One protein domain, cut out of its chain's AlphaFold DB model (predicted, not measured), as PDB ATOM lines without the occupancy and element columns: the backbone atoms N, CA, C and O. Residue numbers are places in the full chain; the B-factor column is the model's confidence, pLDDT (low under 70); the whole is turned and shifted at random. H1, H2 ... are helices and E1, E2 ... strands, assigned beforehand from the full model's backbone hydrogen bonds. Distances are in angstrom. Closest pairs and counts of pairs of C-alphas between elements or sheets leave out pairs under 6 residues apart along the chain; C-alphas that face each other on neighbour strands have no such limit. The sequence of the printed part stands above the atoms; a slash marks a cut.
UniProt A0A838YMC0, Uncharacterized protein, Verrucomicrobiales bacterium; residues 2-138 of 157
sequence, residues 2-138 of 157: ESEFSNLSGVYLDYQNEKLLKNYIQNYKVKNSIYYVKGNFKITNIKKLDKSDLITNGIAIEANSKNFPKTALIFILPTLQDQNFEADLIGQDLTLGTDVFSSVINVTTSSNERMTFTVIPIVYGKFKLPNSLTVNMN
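AT A GLANCE: This is residues 2 to 138 of the 157 residues of an uncharacterized protein of Verrucomicrobiales bacterium (UniProt A0A838YMC0). A strongly twisted, curled sheet of six strands has the long helix H2 packed along its edge strand E5. At the opposite end of the domain a small separate hairpin of E7 and E8 meets the sheet where Met 137 comes near Leu 77 of E3. The short helices H1 and H3 only graze the sheet. The printed part has 137 residues, with H1 H2 E1 E2 E3 H3 E4 E5 E6 E7 E8 along the chain; the large sheet is mixed, in the order E4 E1 E2 E3 E6 E5, and the class is mixed, helices and strands. The whole is compact, with a radius of gyration of the C-alphas of 14.6 A, and spans 39 by 33 by 30 A.

HOW THE PARTS SIT: H1, residues 2 to 5, is close to but not clearly touching H2, residues 11 to 25; their closest C-alphas, of Phe 5 and Leu 13, are 7.4 A apart. E1, residues 39 to 49, bends by 80 degrees at residue 42. E1, E2, residues 58 to 65, and E3, residues 71 to 77, form a meander, each strand the antiparallel neighbour of the one before; N 47 and O 60 are 2.9 A apart, and N 63 and O 73 are 2.8 A apart, both within hydrogen-bond range. H3, residues 86 to 89, has its Glu 86 closest to Ile 46 of E1, 5.8 A between C-alphas. E4, residues 93 to 96, is an edge strand antiparallel to E1, with N 41 and O 94 at 2.8 A. E5, residues 102 to 109, is the other edge strand and bends by 66 degrees at residue 105. H2 is on the sheet over E5, at a height over the sheet of 8.2 A, and runs along the strands, at 22 degrees to E5 on the local plane; the closest C-alphas, of Leu 20 and Ile 105, are 4.7 A apart. E6, residues 115 to 121, forms a hairpin with E5, N 118 and O 106 at 2.8 A, and is parallel to E3, N 74 and O 117 at 2.8 A. E7, residues 125 to 128, and E8, residues 134 to 137, form an antiparallel hairpin, N 127 and O 135 at 2.9 A. Every O i to N i+4 pair of H2 is within hydrogen-bond range; H1 and H3 are too short for one.

IN THESE COORDINATES: H1 begins at C-alpha 2, (46.679, 28.472, 0.678). H2 measures 20.9 A, E1 23.8 A, E2 22.1 A, E3 19.4 A, E5 19.2 A and E6 19.3 A. E8 ends at C-alpha 137, (33.929, 46.207, -15.338).

THE WHOLE: The C-alphas farthest apart, of Val 11 and Ser 132, are 41.6 A apart. The printed part has no cut; the link from H2 to E1 is long. Residues 2 to 4, 6 and 80 to 87 have pLDDT under 70.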
ATOM      1  N   GLU A   2      47.265  28.677  -0.662       55.03
ATOM      2  CA  GLU A   2      46.679  28.472   0.678       55.03
ATOM      3  C   GLU A   2      47.736  28.046   1.706       55.03
ATOM      4  O   GLU A   2      47.868  28.700   2.727       55.03
ATOM      5  N   SER A   3      48.591  27.073   1.371       61.09
ATOM      6  CA  SER A   3      49.713  26.634   2.220       61.09
ATOM      7  C   SER A   3      50.802  27.686   2.483       61.09
ATOM      8  O   SER A   3      51.609  27.523   3.390       61.09
ATOM      9  N   GLU A   4      50.884  28.733   1.657       67.81
ATOM     10  CA  GLU A   4      51.874  29.809   1.796       67.81
ATOM     11  C   GLU A   4      51.354  30.878   2.760       67.81
ATOM     12  O   GLU A   4      52.084  31.307   3.648       67.81
ATOM     13  N   PHE A   5      50.072  31.239   2.640       71.75
ATOM     14  CA  PHE A   5      49.417  32.188   3.539       71.75
ATOM     15  C   PHE A   5      48.994  31.563   4.871       71.75
ATOM     16  O   PHE A   5      49.030  32.252   5.881       71.75
ATOM     17  N   SER A   6      48.673  30.267   4.913       64.94
ATOM     18  CA  SER A   6      48.289  29.565   6.147       64.94
ATOM     19  C   SER A   6      49.379  29.577   7.215       64.94
ATOM     20  O   SER A   6      49.089  29.449   8.398       64.94
ATOM     21  N   ASN A   7      50.638  29.704   6.790       71.69
ATOM     22  CA  ASN A   7      51.797  29.730   7.676       71.69
ATOM     23  C   ASN A   7      52.157  31.154   8.130       71.69
ATOM     24  O   ASN A   7      53.069  31.322   8.939       71.69
ATOM     25  N   LEU A   8      51.476  32.176   7.601       73.44
ATOM     26  CA  LEU A   8      51.677  33.572   7.965       73.44
ATOM     27  C   LEU A   8      50.599  33.999   8.959       73.44
ATOM     28  O   LEU A   8      49.408  33.843   8.710       73.44
ATOM     29  N   SER A   9      51.019  34.581  10.077       73.06
ATOM     30  CA  SER A   9      50.115  35.132  11.084       73.06
ATOM     31  C   SER A   9      50.673  36.424  11.679       73.06
ATOM     32  O   SER A   9      51.878  36.699  11.604       73.06
ATOM     33  N   GLY A  10      49.776  37.244  12.234       79.75
ATOM     34  CA  GLY A  10      50.109  38.541  12.821       79.75
ATOM     35  C   GLY A  10      50.894  39.437  11.857       79.75
ATOM     36  O   GLY A  10      50.579  39.523  10.672       79.75
ATOM     37  N   VAL A  11      51.978  40.030  12.359       81.12
ATOM     38  CA  VAL A  11      52.798  41.029  11.649       81.12
ATOM     39  C   VAL A  11      53.297  40.550  10.280       81.12
ATOM     40  O   VAL A  11      53.421  41.343   9.347       81.12
ATOM     41  N   TYR A  12      53.575  39.253  10.119       85.19
ATOM     42  CA  TYR A  12      54.038  38.726   8.834       85.19
ATOM     43  C   TYR A  12      52.937  38.723   7.776       85.19
ATOM     44  O   TYR A  12      53.219  39.015   6.613       85.19
ATOM     45  N   LEU A  13      51.696  38.414   8.162       89.00
ATOM     46  CA  LEU A  13      50.553  38.471   7.255       89.00
ATOM     47  C   LEU A  13      50.233  39.925   6.888       89.00
ATOM     48  O   LEU A  13      50.022  40.216   5.712       89.00
ATOM     49  N   ASP A  14      50.294  40.838   7.859       90.25
ATOM     50  CA  ASP A  14      50.080  42.273   7.636       90.25
ATOM     51  C   ASP A  14      51.081  42.836   6.620       90.25
ATOM     52  O   ASP A  14      50.695  43.447   5.623       90.25
ATOM     53  N   TYR A  15      52.369  42.525   6.788       91.31
ATOM     54  CA  TYR A  15      53.411  42.940   5.851       91.31
ATOM     55  C   TYR A  15      53.216  42.368   4.436       91.31
ATOM     56  O   TYR A  15      53.477  43.046   3.436       91.31
ATOM     57  N   GLN A  16      52.747  41.121   4.308       92.19
ATOM     58  CA  GLN A  16      52.409  40.579   2.989       92.19
ATOM     59  C   GLN A  16      51.173  41.257   2.395       92.19
ATOM     60  O   GLN A  16      51.163  41.555   1.203       92.19
ATOM     61  N   ASN A  17      50.163  41.567   3.205       94.44
ATOM     62  CA  ASN A  17      48.979  42.298   2.767       94.44
ATOM     63  C   ASN A  17      49.324  43.700   2.249       94.44
ATOM     64  O   ASN A  17      48.813  44.104   1.204       94.44
ATOM     65  N   GLU A  18      50.248  44.409   2.901       93.31
ATOM     66  CA  GLU A  18      50.769  45.687   2.401       93.31
ATOM     67  C   GLU A  18      51.415  45.538   1.020       93.31
ATOM     68  O   GLU A  18      51.180  46.353   0.125       93.31
ATOM     69  N   LYS A  19      52.207  44.478   0.809       93.56
ATOM     70  CA  LYS A  19      52.810  44.189  -0.502       93.56
ATOM     71  C   LYS A  19      51.758  43.890  -1.560       93.56
ATOM     72  O   LYS A  19      51.854  44.429  -2.661       93.56
ATOM     73  N   LEU A  20      50.777  43.047  -1.244       94.81
ATOM     74  CA  LEU A  20      49.697  42.680  -2.159       94.81
ATOM     75  C   LEU A  20      48.919  43.921  -2.613       94.81
ATOM     76  O   LEU A  20      48.783  44.157  -3.816       94.81
ATOM     77  N   LEU A  21      48.504  44.763  -1.663       94.31
ATOM     78  CA  LEU A  21      47.800  46.005  -1.959       94.31
ATOM     79  C   LEU A  21      48.680  46.981  -2.750       94.31
ATOM     80  O   LEU A  21      48.247  47.524  -3.766       94.31
ATOM     81  N   LYS A  22      49.937  47.179  -2.335       93.31
ATOM     82  CA  LYS A  22      50.887  48.049  -3.043       93.31
ATOM     83  C   LYS A  22      51.094  47.603  -4.488       93.31
ATOM     84  O   LYS A  22      51.123  48.451  -5.377       93.31
ATOM     85  N   ASN A  23      51.220  46.299  -4.735       92.69
ATOM     86  CA  ASN A  23      51.378  45.765  -6.084       92.69
ATOM     87  C   ASN A  23      50.170  46.107  -6.954       92.69
ATOM     88  O   ASN A  23      50.361  46.563  -8.078       92.69
ATOM     89  N   TYR A  24      48.952  45.970  -6.428       92.25
ATOM     90  CA  TYR A  24      47.745  46.399  -7.128       92.25
ATOM     91  C   TYR A  24      47.750  47.908  -7.419       92.25
ATOM     92  O   TYR A  24      47.618  48.303  -8.574       92.25
ATOM     93  N   ILE A  25      48.010  48.753  -6.412       91.56
ATOM     94  CA  ILE A  25      48.060  50.224  -6.564       91.56
ATOM     95  C   ILE A  25      49.096  50.649  -7.614       91.56
ATOM     96  O   ILE A  25      48.891  51.593  -8.376       91.56
ATOM     97  N   GLN A  26      50.232  49.954  -7.667       91.12
ATOM     98  CA  GLN A  26      51.305  50.225  -8.619       91.12
ATOM     99  C   GLN A  26      51.081  49.573  -9.990       91.12
ATOM    100  O   GLN A  26      51.994  49.621 -10.816       91.12
ATOM    101  N   ASN A  27      49.900  49.002 -10.254       88.75
ATOM    102  CA  ASN A  27      49.554  48.277 -11.480       88.75
ATOM    103  C   ASN A  27      50.542  47.145 -11.803       88.75
ATOM    104  O   ASN A  27      50.968  46.981 -12.944       88.75
ATOM    105  N   TYR A  28      50.946  46.392 -10.780       89.06
ATOM    106  CA  TYR A  28      51.783  45.196 -10.889       89.06
ATOM    107  C   TYR A  28      53.113  45.418 -11.628       89.06
ATOM    108  O   TYR A  28      53.593  44.558 -12.362       89.06
ATOM    109  N   LYS A  29      53.751  46.578 -11.415       87.81
ATOM    110  CA  LYS A  29      55.077  46.898 -11.983       87.81
ATOM    111  C   LYS A  29      56.182  45.923 -11.563       87.81
ATOM    112  O   LYS A  29      57.202  45.825 -12.245       87.81
ATOM    113  N   VAL A  30      56.009  45.230 -10.438       85.38
ATOM    114  CA  VAL A  30      56.963  44.238  -9.936       85.38
ATOM    115  C   VAL A  30      56.696  42.895 -10.615       85.38
ATOM    116  O   VAL A  30      55.579  42.386 -10.609       85.38
ATOM    117  N   LYS A  31      57.730  42.294 -11.209       78.31
ATOM    118  CA  LYS A  31      57.602  40.971 -11.837       78.31
ATOM    119  C   LYS A  31      57.292  39.898 -10.790       78.31
ATOM    120  O   LYS A  31      57.811  39.953  -9.680       78.31
ATOM    121  N   ASN A  32      56.502  38.896 -11.183       77.50
ATOM    122  CA  ASN A  32      56.149  37.726 -10.364       77.50
ATOM    123  C   ASN A  32      55.499  38.073  -9.013       77.50
ATOM    124  O   ASN A  32      55.626  37.322  -8.053       77.50
ATOM    125  N   SER A  33      54.803  39.209  -8.930       82.00
ATOM    126  CA  SER A  33      54.220  39.716  -7.684       82.00
ATOM    127  C   SER A  33      52.714  39.458  -7.561       82.00
ATOM    128  O   SER A  33      52.048  40.085  -6.734       82.00
ATOM    129  N   ILE A  34      52.163  38.622  -8.445       86.44
ATOM    130  CA  ILE A  34      50.725  38.413  -8.595       86.44
ATOM    131  C   ILE A  34      50.369  36.998  -8.167       86.44
ATOM    132  O   ILE A  34      50.873  36.020  -8.719       86.44
ATOM    133  N   TYR A  35      49.439  36.912  -7.227       90.81
ATOM    134  CA  TYR A  35      48.827  35.669  -6.790       90.81
ATOM    135  C   TYR A  35      47.415  35.604  -7.368       90.81
ATOM    136  O   TYR A  35      46.642  36.534  -7.176       90.81
ATOM    137  N   TYR A  36      47.070  34.520  -8.067       90.44
ATOM    138  CA  TYR A  36      45.734  34.321  -8.640       90.44
ATOM    139  C   TYR A  36      44.926  33.251  -7.915       90.44
ATOM    140  O   TYR A  36      45.416  32.139  -7.713       90.44
ATOM    141  N   VAL A  37      43.659  33.539  -7.629       90.81
ATOM    142  CA  VAL A  37      42.719  32.532  -7.123       90.81
ATOM    143  C   VAL A  37      41.930  31.928  -8.277       90.81
ATOM    144  O   VAL A  37      41.424  32.639  -9.143       90.81
ATOM    145  N   LYS A  38      41.810  30.599  -8.266       91.56
ATOM    146  CA  LYS A  38      40.920  29.828  -9.138       91.56
ATOM    147  C   LYS A  38      40.128  28.847  -8.295       91.56
ATOM    148  O   LYS A  38      40.628  28.373  -7.276       91.56
ATOM    149  N   GLY A  39      38.930  28.504  -8.744       92.94
ATOM    150  CA  GLY A  39      38.127  27.483  -8.085       92.94
ATOM    151  C   GLY A  39      36.635  27.720  -8.212       92.94
ATOM    152  O   GLY A  39      36.184  28.626  -8.914       92.94
ATOM    153  N   ASN A  40      35.889  26.879  -7.503       95.25
ATOM    154  CA  ASN A  40      34.439  26.924  -7.448       95.25
ATOM    155  C   ASN A  40      33.998  27.373  -6.060       95.25
ATOM    156  O   ASN A  40      34.424  26.815  -5.044       95.25
ATOM    157  N   PHE A  41      33.112  28.355  -6.033       96.25
ATOM    158  CA  PHE A  41      32.646  29.001  -4.824       96.25
ATOM    159  C   PHE A  41      31.117  29.041  -4.797       96.25
ATOM    160  O   PHE A  41      30.462  28.996  -5.836       96.25
ATOM    161  N   LYS A  42      30.544  29.114  -3.600       96.69
ATOM    162  CA  LYS A  42      29.118  29.340  -3.361       96.69
ATOM    163  C   LYS A  42      28.949  30.753  -2.827       96.69
ATOM    164  O   LYS A  42      29.499  31.045  -1.769       96.69
ATOM    165  N   ILE A  43      28.226  31.607  -3.543       95.88
ATOM    166  CA  ILE A  43      27.995  32.993  -3.128       95.88
ATOM    167  C   ILE A  43      27.151  33.001  -1.852       95.88
ATOM    168  O   ILE A  43      26.095  32.367  -1.799       95.88
ATOM    169  N   THR A  44      27.621  33.714  -0.833       94.62
ATOM    170  CA  THR A  44      26.968  33.824   0.477       94.62
ATOM    171  C   THR A  44      26.465  35.223   0.765       94.62
ATOM    172  O   THR A  44      25.445  35.358   1.432       94.62
ATOM    173  N   ASN A  45      27.159  36.252   0.278       93.25
ATOM    174  CA  ASN A  45      26.794  37.633   0.550       93.25
ATOM    175  C   ASN A  45      27.236  38.557  -0.585       93.25
ATOM    176  O   ASN A  45      28.157  38.236  -1.340       93.25
ATOM    177  N   ILE A  46      26.579  39.704  -0.709       91.62
ATOM    178  CA  ILE A  46      26.909  40.735  -1.690       91.62
ATOM    179  C   ILE A  46      26.800  42.091  -1.017       91.62
ATOM    180  O   ILE A  46      25.853  42.365  -0.289       91.62
ATOM    181  N   LYS A  47      27.790  42.940  -1.271       90.44
ATOM    182  CA  LYS A  47      27.832  44.319  -0.805       90.44
ATOM    183  C   LYS A  47      28.015  45.231  -2.007       90.44
ATOM    184  O   LYS A  47      28.982  45.077  -2.757       90.44
ATOM    185  N   LYS A  48      27.130  46.211  -2.167       91.00
ATOM    186  CA  LYS A  48      27.393  47.356  -3.039       91.00
ATOM    187  C   LYS A  48      28.495  48.217  -2.425       91.00
ATOM    188  O   LYS A  48      28.435  48.553  -1.246       91.00
ATOM    189  N   LEU A  49      29.499  48.546  -3.228       91.69
ATOM    190  CA  LEU A  49      30.604  49.399  -2.808       91.69
ATOM    191  C   LEU A  49      30.238  50.867  -2.987       91.69
ATOM    192  O   LEU A  49      29.642  51.241  -4.003       91.69
ATOM    193  N   ASP A  50      30.633  51.690  -2.024       91.50
ATOM    194  CA  ASP A  50      30.352  53.120  -2.037       91.50
ATOM    195  C   ASP A  50      31.573  53.963  -1.650       91.50
ATOM    196  O   ASP A  50      32.688  53.472  -1.487       91.50
ATOM    197  N   LYS A  51      31.374  55.278  -1.527       92.81
ATOM    198  CA  LYS A  51      32.443  56.246  -1.237       92.81
ATOM    199  C   LYS A  51      33.189  55.974   0.073       92.81
ATOM    200  O   LYS A  51      34.288  56.498   0.228       92.81
ATOM    201  N   SER A  52      32.615  55.205   0.992       93.38
ATOM    202  CA  SER A  52      33.259  54.806   2.241       93.38
ATOM    203  C   SER A  52      34.273  53.675   2.067       93.38
ATOM    204  O   SER A  52      35.074  53.480   2.967       93.38
ATOM    205  N   ASP A  53      34.292  52.960   0.939       94.69
ATOM    206  CA  ASP A  53      35.195  51.829   0.686       94.69
ATOM    207  C   ASP A  53      36.441  52.235  -0.123       94.69
ATOM    208  O   ASP A  53      36.408  53.196  -0.895       94.69
ATOM    209  N   LEU A  54      37.535  51.460  -0.017       95.00
ATOM    210  CA  LEU A  54      38.756  51.673  -0.817       95.00
ATOM    211  C   LEU A  54      38.467  51.731  -2.328       95.00
ATOM    212  O   LEU A  54      38.947  52.621  -3.041       95.00
ATOM    213  N   ILE A  55      37.684  50.764  -2.819       93.88
ATOM    214  CA  ILE A  55      37.130  50.766  -4.173       93.88
ATOM    215  C   ILE A  55      35.744  51.390  -4.090       93.88
ATOM    216  O   ILE A  55      34.815  50.753  -3.616       93.88
ATOM    217  N   THR A  56      35.596  52.622  -4.572       92.62
ATOM    218  CA  THR A  56      34.423  53.438  -4.219       92.62
ATOM    219  C   THR A  56      33.151  53.147  -5.017       92.62
ATOM    220  O   THR A  56      32.151  53.830  -4.824       92.62
ATOM    221  N   ASN A  57      33.215  52.259  -6.012       90.69
ATOM    222  CA  ASN A  57      32.085  51.898  -6.867       90.69
ATOM    223  C   ASN A  57      32.242  50.458  -7.361       90.69
ATOM    224  O   ASN A  57      33.330  50.055  -7.787       90.69
ATOM    225  N   GLY A  58      31.139  49.720  -7.372       90.75
ATOM    226  CA  GLY A  58      31.074  48.348  -7.847       90.75
ATOM    227  C   GLY A  58      30.354  47.451  -6.856       90.75
ATOM    228  O   GLY A  58      29.552  47.919  -6.050       90.75
ATOM    229  N   ILE A  59      30.659  46.160  -6.913       91.75
ATOM    230  CA  ILE A  59      30.131  45.173  -5.971       91.75
ATOM    231  C   ILE A  59      31.267  44.330  -5.403       91.75
ATOM    232  O   ILE A  59      32.246  44.049  -6.091       91.75
ATOM    233  N   ALA A  60      31.125  43.910  -4.154       93.81
ATOM    234  CA  ALA A  60      31.925  42.861  -3.547       93.81
ATOM    235  C   ALA A  60      31.036  41.638  -3.321       93.81
ATOM    236  O   ALA A  60      29.944  41.754  -2.768       93.81
ATOM    237  N   ILE A  61      31.501  40.471  -3.756       94.25
ATOM    238  CA  ILE A  61      30.797  39.194  -3.618       94.25
ATOM    239  C   ILE A  61      31.567  38.339  -2.616       94.25
ATOM    240  O   ILE A  61      32.705  37.959  -2.887       94.25
ATOM    241  N   GLU A  62      30.957  38.021  -1.479       95.44
ATOM    242  CA  GLU A  62      31.477  37.009  -0.561       95.44
ATOM    243  C   GLU A  62      31.040  35.620  -1.033       95.44
ATOM    244  O   GLU A  62      29.868  35.392  -1.351       95.44
ATOM    245  N   ALA A  63      31.977  34.674  -1.082       95.75
ATOM    246  CA  ALA A  63      31.688  33.305  -1.466       95.75
ATOM    247  C   ALA A  63      32.551  32.283  -0.711       95.75
ATOM    248  O   ALA A  63      33.743  32.482  -0.476       95.75
ATOM    249  N   ASN A  64      31.959  31.137  -0.379       96.12
ATOM    250  CA  ASN A  64      32.643  30.020   0.270       96.12
ATOM    251  C   ASN A  64      33.253  29.098  -0.771       96.12
ATOM    252  O   ASN A  64      32.567  28.710  -1.714       96.12
ATOM    253  N   SER A  65      34.502  28.681  -0.577       96.06
ATOM    254  CA  SER A  65      35.080  27.633  -1.412       96.06
ATOM    255  C   SER A  65      34.303  26.330  -1.237       96.06
ATOM    256  O   SER A  65      34.024  25.898  -0.118       96.06
ATOM    257  N   LYS A  66      33.966  25.682  -2.354       96.12
ATOM    258  CA  LYS A  66      33.323  24.361  -2.339       96.12
ATOM    259  C   LYS A  66      34.296  23.234  -2.009       96.12
ATOM    260  O   LYS A  66      33.881  22.184  -1.534       96.12
ATOM    261  N   ASN A  67      35.577  23.443  -2.299       92.94
ATOM    262  CA  ASN A  67      36.620  22.429  -2.166       92.94
ATOM    263  C   ASN A  67      37.400  22.564  -0.850       92.94
ATOM    264  O   ASN A  67      37.986  21.587  -0.395       92.94
ATOM    265  N   PHE A  68      37.395  23.753  -0.241       92.00
ATOM    266  CA  PHE A  68      38.191  24.078   0.943       92.00
ATOM    267  C   PHE A  68      37.295  24.739   2.007       92.00
ATOM    268  O   PHE A  68      37.077  25.948   1.958       92.00
ATOM    269  N   PRO A  69      36.752  23.979   2.978       87.62
ATOM    270  CA  PRO A  69      35.733  24.473   3.917       87.62
ATOM    271  C   PRO A  69      36.155  25.679   4.774       87.62
ATOM    272  O   PRO A  69      35.321  26.503   5.156       87.62
ATOM    273  N   LYS A  70      37.456  25.800   5.068       90.50
ATOM    274  CA  LYS A  70      38.049  26.926   5.809       90.50
ATOM    275  C   LYS A  70      38.492  28.080   4.898       90.50
ATOM    276  O   LYS A  70      39.189  28.975   5.359       90.50
ATOM    277  N   THR A  71      38.054  28.104   3.643       92.62
ATOM    278  CA  THR A  71      38.475  29.113   2.669       92.62
ATOM    279  C   THR A  71      37.282  29.863   2.101       92.62
ATOM    280  O   THR A  71      36.287  29.283   1.658       92.62
ATOM    281  N   ALA A  72      37.403  31.181   2.097       94.62
ATOM    282  CA  ALA A  72      36.435  32.122   1.575       94.62
ATOM    283  C   ALA A  72      37.085  33.067   0.570       94.62
ATOM    284  O   ALA A  72      38.307  33.204   0.494       94.62
ATOM    285  N   LEU A  73      36.235  33.743  -0.181       95.31
ATOM    286  CA  LEU A  73      36.602  34.688  -1.209       95.31
ATOM    287  C   LEU A  73      35.765  35.950  -1.032       95.31
ATOM    288  O   LEU A  73      34.550  35.853  -0.905       95.31
ATOM    289  N   ILE A  74      36.400  37.115  -1.102       96.56
ATOM    290  CA  ILE A  74      35.731  38.385  -1.376       96.56
ATOM    291  C   ILE A  74      36.160  38.816  -2.772       96.56
ATOM    292  O   ILE A  74      37.302  39.220  -2.982       96.56
ATOM    293  N   PHE A  75      35.258  38.713  -3.739       95.31
ATOM    294  CA  PHE A  75      35.519  39.102  -5.116       95.31
ATOM    295  C   PHE A  75      35.009  40.514  -5.383       95.31
ATOM    296  O   PHE A  75      33.803  40.744  -5.452       95.31
ATOM    297  N   ILE A  76      35.932  41.457  -5.539       94.56
ATOM    298  CA  ILE A  76      35.621  42.846  -5.864       94.56
ATOM    299  C   ILE A  76      35.496  42.988  -7.375       94.56
ATOM    300  O   ILE A  76      36.443  42.717  -8.108       94.56
ATOM    301  N   LEU A  77      34.352  43.478  -7.833       92.31
ATOM    302  CA  LEU A  77      34.060  43.770  -9.229       92.31
ATOM    303  C   LEU A  77      33.842  45.276  -9.389       92.31
ATOM    304  O   LEU A  77      32.736  45.768  -9.143       92.31
ATOM    305  N   PRO A  78      34.873  46.032  -9.804       91.25
ATOM    306  CA  PRO A  78      34.727  47.457 -10.045       91.25
ATOM    307  C   PRO A  78      33.836  47.698 -11.266       91.25
ATOM    308  O   PRO A  78      34.211  47.412 -12.405       91.25
ATOM    309  N   THR A  79      32.635  48.215 -11.036       85.56
ATOM    310  CA  THR A  79      31.648  48.498 -12.082       85.56
ATOM    311  C   THR A  79      30.945  49.818 -11.794       85.56
ATOM    312  O   THR A  79      30.830  50.239 -10.646       85.56
ATOM    313  N   LEU A  80      30.500  50.487 -12.859       69.38
ATOM    314  CA  LEU A  80      29.682  51.704 -12.786       69.38
ATOM    315  C   LEU A  80      28.183  51.400 -12.928       69.38
ATOM    316  O   LEU A  80      27.375  52.320 -12.974       69.38
ATOM    317  N   GLN A  81      27.812  50.126 -13.079       66.62
ATOM    318  CA  GLN A  81      26.417  49.737 -13.243       66.62
ATOM    319  C   GLN A  81      25.699  49.744 -11.891       66.62
ATOM    320  O   GLN A  81      25.962  48.896 -11.043       66.62
ATOM    321  N   ASP A  82      24.753  50.670 -11.739       58.78
ATOM    322  CA  ASP A  82      23.737  50.663 -10.684       58.78
ATOM    323  C   ASP A  82      22.658  49.627 -11.011       58.78
ATOM    324  O   ASP A  82      21.571  49.949 -11.485       58.78
ATOM    325  N   GLN A  83      22.971  48.351 -10.815       62.81
ATOM    326  CA  GLN A  83      21.989  47.281 -10.939       62.81
ATOM    327  C   GLN A  83      21.928  46.487  -9.632       62.81
ATOM    328  O   GLN A  83      22.956  46.088  -9.083       62.81
ATOM    329  N   ASN A  84      20.710  46.270  -9.134       66.50
ATOM    330  CA  ASN A  84      20.450  45.463  -7.944       66.50
ATOM    331  C   ASN A  84      20.557  43.979  -8.304       66.50
ATOM    332  O   ASN A  84      19.570  43.348  -8.660       66.50
ATOM    333  N   PHE A  85      21.768  43.432  -8.225       68.75
ATOM    334  CA  PHE A  85      22.046  42.015  -8.490       68.75
ATOM    335  C   PHE A  85      22.030  41.137  -7.232       68.75
ATOM    336  O   PHE A  85      22.288  39.939  -7.304       68.75
ATOM    337  N   GLU A  86      21.791  41.744  -6.070       68.88
ATOM    338  CA  GLU A  86      22.050  41.149  -4.757       68.88
ATOM    339  C   GLU A  86      21.213  39.887  -4.510       68.88
ATOM    340  O   GLU A  86      21.765  38.836  -4.186       68.88
ATOM    341  N   ALA A  87      19.897  39.957  -4.732       65.44
ATOM    342  CA  ALA A  87      18.989  38.839  -4.473       65.44
ATOM    343  C   ALA A  87      19.181  37.659  -5.442       65.44
ATOM    344  O   ALA A  87      19.030  36.507  -5.042       65.44
ATOM    345  N   ASP A  88      19.559  37.929  -6.693       80.44
ATOM    346  CA  ASP A  88      19.608  36.907  -7.748       80.44
ATOM    347  C   ASP A  88      20.882  36.053  -7.717       80.44
ATOM    348  O   ASP A  88      20.965  35.018  -8.383       80.44
ATOM    349  N   LEU A  89      21.904  36.499  -6.985       88.88
ATOM    350  CA  LEU A  89      23.225  35.877  -6.976       88.88
ATOM    351  C   LEU A  89      23.520  35.106  -5.686       88.88
ATOM    352  O   LEU A  89      24.330  34.176  -5.718       88.88
ATOM    353  N   ILE A  90      22.893  35.455  -4.559       92.62
ATOM    354  CA  ILE A  90      23.090  34.728  -3.298       92.62
ATOM    355  C   ILE A  90      22.637  33.276  -3.467       92.62
ATOM    356  O   ILE A  90      21.580  32.983  -4.017       92.62
ATOM    357  N   GLY A  91      23.470  32.341  -3.011       93.50
ATOM    358  CA  GLY A  91      23.230  30.920  -3.203       93.50
ATOM    359  C   GLY A  91      23.581  30.409  -4.601       93.50
ATOM    360  O   GLY A  91      23.475  29.206  -4.816       93.50
ATOM    361  N   GLN A  92      24.067  31.232  -5.529       95.12
ATOM    362  CA  GLN A  92      24.543  30.749  -6.826       95.12
ATOM    363  C   GLN A  92      26.015  30.321  -6.783       95.12
ATOM    364  O   GLN A  92      26.776  30.653  -5.870       95.12
ATOM    365  N   ASP A  93      26.411  29.536  -7.783       95.19
ATOM    366  CA  ASP A  93      27.772  29.030  -7.923       95.19
ATOM    367  C   ASP A  93      28.631  29.993  -8.738       95.19
ATOM    368  O   ASP A  93      28.330  30.272  -9.896       95.19
ATOM    369  N   LEU A  94      29.736  30.454  -8.159       93.62
ATOM    370  CA  LEU A  94      30.723  31.302  -8.815       93.62
ATOM    371  C   LEU A  94      31.952  30.469  -9.181       93.62
ATOM    372  O   LEU A  94      32.570  29.852  -8.316       93.62
ATOM    373  N   THR A  95      32.341  30.486 -10.453       92.75
ATOM    374  CA  THR A  95      33.587  29.858 -10.914       92.75
ATOM    375  C   THR A  95      34.591  30.940 -11.276       92.75
ATOM    376  O   THR A  95      34.303  31.788 -12.117       92.75
ATOM    377  N   LEU A  96      35.774  30.901 -10.663       90.88
ATOM    378  CA  LEU A  96      36.907  31.728 -11.068       90.88
ATOM    379  C   LEU A  96      37.883  30.896 -11.898       90.88
ATOM    380  O   LEU A  96      38.533  29.981 -11.380       90.88
ATOM    381  N   GLY A  97      37.962  31.218 -13.189       85.44
ATOM    382  CA  GLY A  97      38.825  30.566 -14.165       85.44
ATOM    383  C   GLY A  97      40.066  31.384 -14.530       85.44
ATOM    384  O   GLY A  97      40.535  32.252 -13.794       85.44
ATOM    385  N   THR A  98      40.640  31.072 -15.690       79.88
ATOM    386  CA  THR A  98      41.775  31.801 -16.288       79.88
ATOM    387  C   THR A  98      41.362  33.008 -17.117       79.88
ATOM    388  O   THR A  98      42.220  33.717 -17.611       79.88
ATOM    389  N   ASP A  99      40.074  33.217 -17.325       76.25
ATOM    390  CA  ASP A  99      39.511  34.275 -18.159       76.25
ATOM    391  C   ASP A  99      39.551  35.653 -17.485       76.25
ATOM    392  O   ASP A  99      39.750  36.659 -18.162       76.25
ATOM    393  N   VAL A 100      39.418  35.704 -16.158       72.75
ATOM    394  CA  VAL A 100      39.375  36.973 -15.407       72.75
ATOM    395  C   VAL A 100      40.703  37.339 -14.752       72.75
ATOM    396  O   VAL A 100      40.985  38.520 -14.536       72.75
ATOM    397  N   PHE A 101      41.518  36.327 -14.432       82.62
ATOM    398  CA  PHE A 101      42.750  36.473 -13.655       82.62
ATOM    399  C   PHE A 101      42.529  37.282 -12.363       82.62
ATOM    400  O   PHE A 101      43.003  38.408 -12.224       82.62
ATOM    401  N   SER A 102      41.799  36.705 -11.405       89.38
ATOM    402  CA  SER A 102      41.487  37.361 -10.128       89.38
ATOM    403  C   SER A 102      42.707  37.396  -9.203       89.38
ATOM    404  O   SER A 102      43.081  36.378  -8.616       89.38
ATOM    405  N   SER A 103      43.332  38.569  -9.091       93.44
ATOM    406  CA  SER A 103      44.498  38.811  -8.240       93.44
ATOM    407  C   SER A 103      44.104  38.919  -6.784       93.44
ATOM    408  O   SER A 103      43.230  39.713  -6.455       93.44
ATOM    409  N   VAL A 104      44.834  38.245  -5.905       95.31
ATOM    410  CA  VAL A 104      44.795  38.500  -4.464       95.31
ATOM    411  C   VAL A 104      45.377  39.880  -4.182       95.31
ATOM    412  O   VAL A 104      46.443  40.222  -4.695       95.31
ATOM    413  N   ILE A 105      44.665  40.662  -3.375       95.56
ATOM    414  CA  ILE A 105      45.100  41.985  -2.907       95.56
ATOM    415  C   ILE A 105      45.064  42.115  -1.380       95.56
ATOM    416  O   ILE A 105      45.650  43.047  -0.836       95.56
ATOM    417  N   ASN A 106      44.417  41.173  -0.690       95.81
ATOM    418  CA  ASN A 106      44.461  41.018   0.759       95.81
ATOM    419  C   ASN A 106      44.064  39.588   1.153       95.81
ATOM    420  O   ASN A 106      43.320  38.921   0.430       95.81
ATOM    421  N   VAL A 107      44.572  39.129   2.292       94.56
ATOM    422  CA  VAL A 107      44.178  37.885   2.946       94.56
ATOM    423  C   VAL A 107      43.895  38.183   4.414       94.56
ATOM    424  O   VAL A 107      44.765  38.697   5.118       94.56
ATOM    425  N   THR A 108      42.704  37.831   4.890       91.81
ATOM    426  CA  THR A 108      42.367  37.877   6.317       91.81
ATOM    427  C   THR A 108      42.210  36.471   6.880       91.81
ATOM    428  O   THR A 108      41.771  35.548   6.193       91.81
ATOM    429  N   THR A 109      42.571  36.302   8.148       88.06
ATOM    430  CA  THR A 109      42.360  35.067   8.910       88.06
ATOM    431  C   THR A 109      41.442  35.373  10.084       88.06
ATOM    432  O   THR A 109      41.795  36.193  10.933       88.06
ATOM    433  N   SER A 110      40.274  34.737  10.157       81.69
ATOM    434  CA  SER A 110      39.398  34.865  11.329       81.69
ATOM    435  C   SER A 110      39.803  33.907  12.455       81.69
ATOM    436  O   SER A 110      40.593  32.985  12.257       81.69
ATOM    437  N   SER A 111      39.233  34.104  13.648       71.56
ATOM    438  CA  SER A 111      39.548  33.350  14.877       71.56
ATOM    439  C   SER A 111      39.380  31.828  14.773       71.56
ATOM    440  O   SER A 111      39.972  31.090  15.551       71.56
ATOM    441  N   ASN A 112      38.602  31.345  13.805       75.62
ATOM    442  CA  ASN A 112      38.414  29.925  13.497       75.62
ATOM    443  C   ASN A 112      39.364  29.399  12.398       75.62
ATOM    444  O   ASN A 112      39.046  28.403  11.746       75.62
ATOM    445  N   GLU A 113      40.482  30.091  12.157       81.25
ATOM    446  CA  GLU A 113      41.480  29.785  11.115       81.25
ATOM    447  C   GLU A 113      40.912  29.779   9.692       81.25
ATOM    448  O   GLU A 113      41.472  29.171   8.778       81.25
ATOM    449  N   ARG A 114      39.768  30.428   9.483       87.94
ATOM    450  CA  ARG A 114      39.208  30.567   8.147       87.94
ATOM    451  C   ARG A 114      39.945  31.684   7.417       87.94
ATOM    452  O   ARG A 114      39.987  32.818   7.890       87.94
ATOM    453  N   MET A 115      40.504  31.344   6.261       91.44
ATOM    454  CA  MET A 115      41.193  32.270   5.369       91.44
ATOM    455  C   MET A 115      40.203  32.878   4.383       91.44
ATOM    456  O   MET A 115      39.470  32.158   3.706       91.44
ATOM    457  N   THR A 116      40.206  34.200   4.267       94.25
ATOM    458  CA  THR A 116      39.406  34.929   3.284       94.25
ATOM    459  C   THR A 116      40.338  35.666   2.343       94.25
ATOM    460  O   THR A 116      41.093  36.540   2.762       94.25
ATOM    461  N   PHE A 117      40.289  35.308   1.064       95.44
ATOM    462  CA  PHE A 117      41.068  35.968   0.024       95.44
ATOM    463  C   PHE A 117      40.240  37.096  -0.581       95.44
ATOM    464  O   PHE A 117      39.203  36.841  -1.193       95.44
ATOM    465  N   THR A 118      40.696  38.337  -0.463       96.88
ATOM    466  CA  THR A 118      40.128  39.451  -1.222       96.88
ATOM    467  C   THR A 118      40.817  39.522  -2.572       96.88
ATOM    468  O   THR A 118      42.041  39.678  -2.649       96.88
ATOM    469  N   VAL A 119      40.033  39.409  -3.642       95.88
ATOM    470  CA  VAL A 119      40.541  39.381  -5.010       95.88
ATOM    471  C   VAL A 119      39.868  40.414  -5.900       95.88
ATOM    472  O   VAL A 119      38.704  40.763  -5.703       95.88
ATOM    473  N   ILE A 120      40.595  40.864  -6.917       93.75
ATOM    474  CA  ILE A 120      40.116  41.804  -7.932       93.75
ATOM    475  C   ILE A 120      40.544  41.334  -9.334       93.75
ATOM    476  O   ILE A 120      41.652  40.806  -9.481       93.75
ATOM    477  N   PRO A 121      39.703  41.480 -10.375       91.56
ATOM    478  CA  PRO A 121      40.092  41.204 -11.752       91.56
ATOM    479  C   PRO A 121      41.274  42.069 -12.182       91.56
ATOM    480  O   PRO A 121      41.273  43.276 -11.945       91.56
ATOM    481  N   ILE A 122      42.238  41.469 -12.880       86.62
ATOM    482  CA  ILE A 122      43.251  42.238 -13.621       86.62
ATOM    483  C   ILE A 122      42.747  42.575 -15.027       86.62
ATOM    484  O   ILE A 122      43.084  43.620 -15.583       86.62
ATOM    485  N   VAL A 123      41.923  41.701 -15.610       84.50
ATOM    486  CA  VAL A 123      41.328  41.930 -16.925       84.50
ATOM    487  C   VAL A 123      39.961  42.585 -16.749       84.50
ATOM    488  O   VAL A 123      39.050  42.010 -16.153       84.50
ATOM    489  N   TYR A 124      39.821  43.798 -17.278       84.69
ATOM    490  CA  TYR A 124      38.566  44.550 -17.273       84.69
ATOM    491  C   TYR A 124      37.784  44.345 -18.572       84.69
ATOM    492  O   TYR A 124      38.348  44.020 -19.617       84.69
ATOM    493  N   GLY A 125      36.471  44.552 -18.503       85.56
ATOM    494  CA  GLY A 125      35.541  44.316 -19.600       85.56
ATOM    495  C   GLY A 125      34.298  43.565 -19.137       85.56
ATOM    496  O   GLY A 125      33.907  43.627 -17.970       85.56
ATOM    497  N   LYS A 126      33.659  42.852 -20.067       87.31
ATOM    498  CA  LYS A 126      32.447  42.083 -19.773       87.31
ATOM    499  C   LYS A 126      32.800  40.817 -19.002       87.31
ATOM    500  O   LYS A 126      33.502  39.958 -19.528       87.31
ATOM    501  N   PHE A 127      32.247  40.682 -17.806       86.75
ATOM    502  CA  PHE A 127      32.344  39.473 -17.007       86.75
ATOM    503  C   PHE A 127      30.966  38.853 -16.800       86.75
ATOM    504  O   PHE A 127      29.988  39.555 -16.537       86.75
ATOM    505  N   LYS A 128      30.897  37.530 -16.957       87.38
ATOM    506  CA  LYS A 128      29.670  36.760 -16.773       87.38
ATOM    507  C   LYS A 128      29.598  36.273 -15.336       87.38
ATOM    508  O   LYS A 128      30.376  35.423 -14.914       87.38
ATOM    509  N   LEU A 129      28.636  36.812 -14.615       87.56
ATOM    510  CA  LEU A 129      28.173  36.288 -13.350       87.56
ATOM    511  C   LEU A 129      27.172  35.141 -13.579       87.56
ATOM    512  O   LEU A 129      26.711  34.916 -14.707       87.56
ATOM    513  N   PRO A 130      26.838  34.387 -12.517       87.38
ATOM    514  CA  PRO A 130      25.779  33.384 -12.559       87.38
ATOM    515  C   PRO A 130      24.452  33.930 -13.111       87.38
ATOM    516  O   PRO A 130      24.232  35.138 -13.169       87.38
ATOM    517  N   ASN A 131      23.561  33.030 -13.533       84.19
ATOM    518  CA  ASN A 131      22.258  33.367 -14.132       84.19
ATOM    519  C   ASN A 131      22.347  34.202 -15.421       84.19
ATOM    520  O   ASN A 131      21.434  34.946 -15.760       84.19
ATOM    521  N   SER A 132      23.445  34.055 -16.172       79.12
ATOM    522  CA  SER A 132      23.730  34.823 -17.397       79.12
ATOM    523  C   SER A 132      23.837  36.330 -17.181       79.12
ATOM    524  O   SER A 132      23.843  37.103 -18.145       79.12
ATOM    525  N   LEU A 133      23.968  36.759 -15.926       84.75
ATOM    526  CA  LEU A 133      24.154  38.152 -15.618       84.75
ATOM    527  C   LEU A 133      25.512  38.610 -16.146       84.75
ATOM    528  O   LEU A 133      26.529  37.959 -15.934       84.75
ATOM    529  N   THR A 134      25.547  39.738 -16.846       85.62
ATOM    530  CA  THR A 134      26.801  40.290 -17.364       85.62
ATOM    531  C   THR A 134      27.053  41.649 -16.745       85.62
ATOM    532  O   THR A 134      26.256  42.568 -16.923       85.62
ATOM    533  N   VAL A 135      28.195  41.789 -16.078       86.25
ATOM    534  CA  VAL A 135      28.678  43.070 -15.561       86.25
ATOM    535  C   VAL A 135      29.764  43.614 -16.473       86.25
ATOM    536  O   VAL A 135      30.595  42.865 -16.989       86.25
ATOM    537  N   ASN A 136      29.756  44.925 -16.694       88.00
ATOM    538  CA  ASN A 136      30.816  45.592 -17.441       88.00
ATOM    539  C   ASN A 136      31.763  46.304 -16.477       88.00
ATOM    540  O   ASN A 136      31.414  47.332 -15.893       88.00
ATOM    541  N   MET A 137      32.952  45.742 -16.308       88.56
ATOM    542  CA  MET A 137      33.929  46.207 -15.338       88.56
ATOM    543  C   MET A 137      34.858  47.238 -15.959       88.56
ATOM    544  O   MET A 137      35.298  47.079 -17.096       88.56
ATOM    545  N   ASN A 138      35.214  48.252 -15.177       86.94
ATOM    546  CA  ASN A 138      36.224  49.236 -15.550       86.94
ATOM    547  C   ASN A 138      37.237  49.376 -14.416       86.94
ATOM    548  O   ASN A 138      36.830  49.326 -13.256       86.94
TER     549      ASN A 138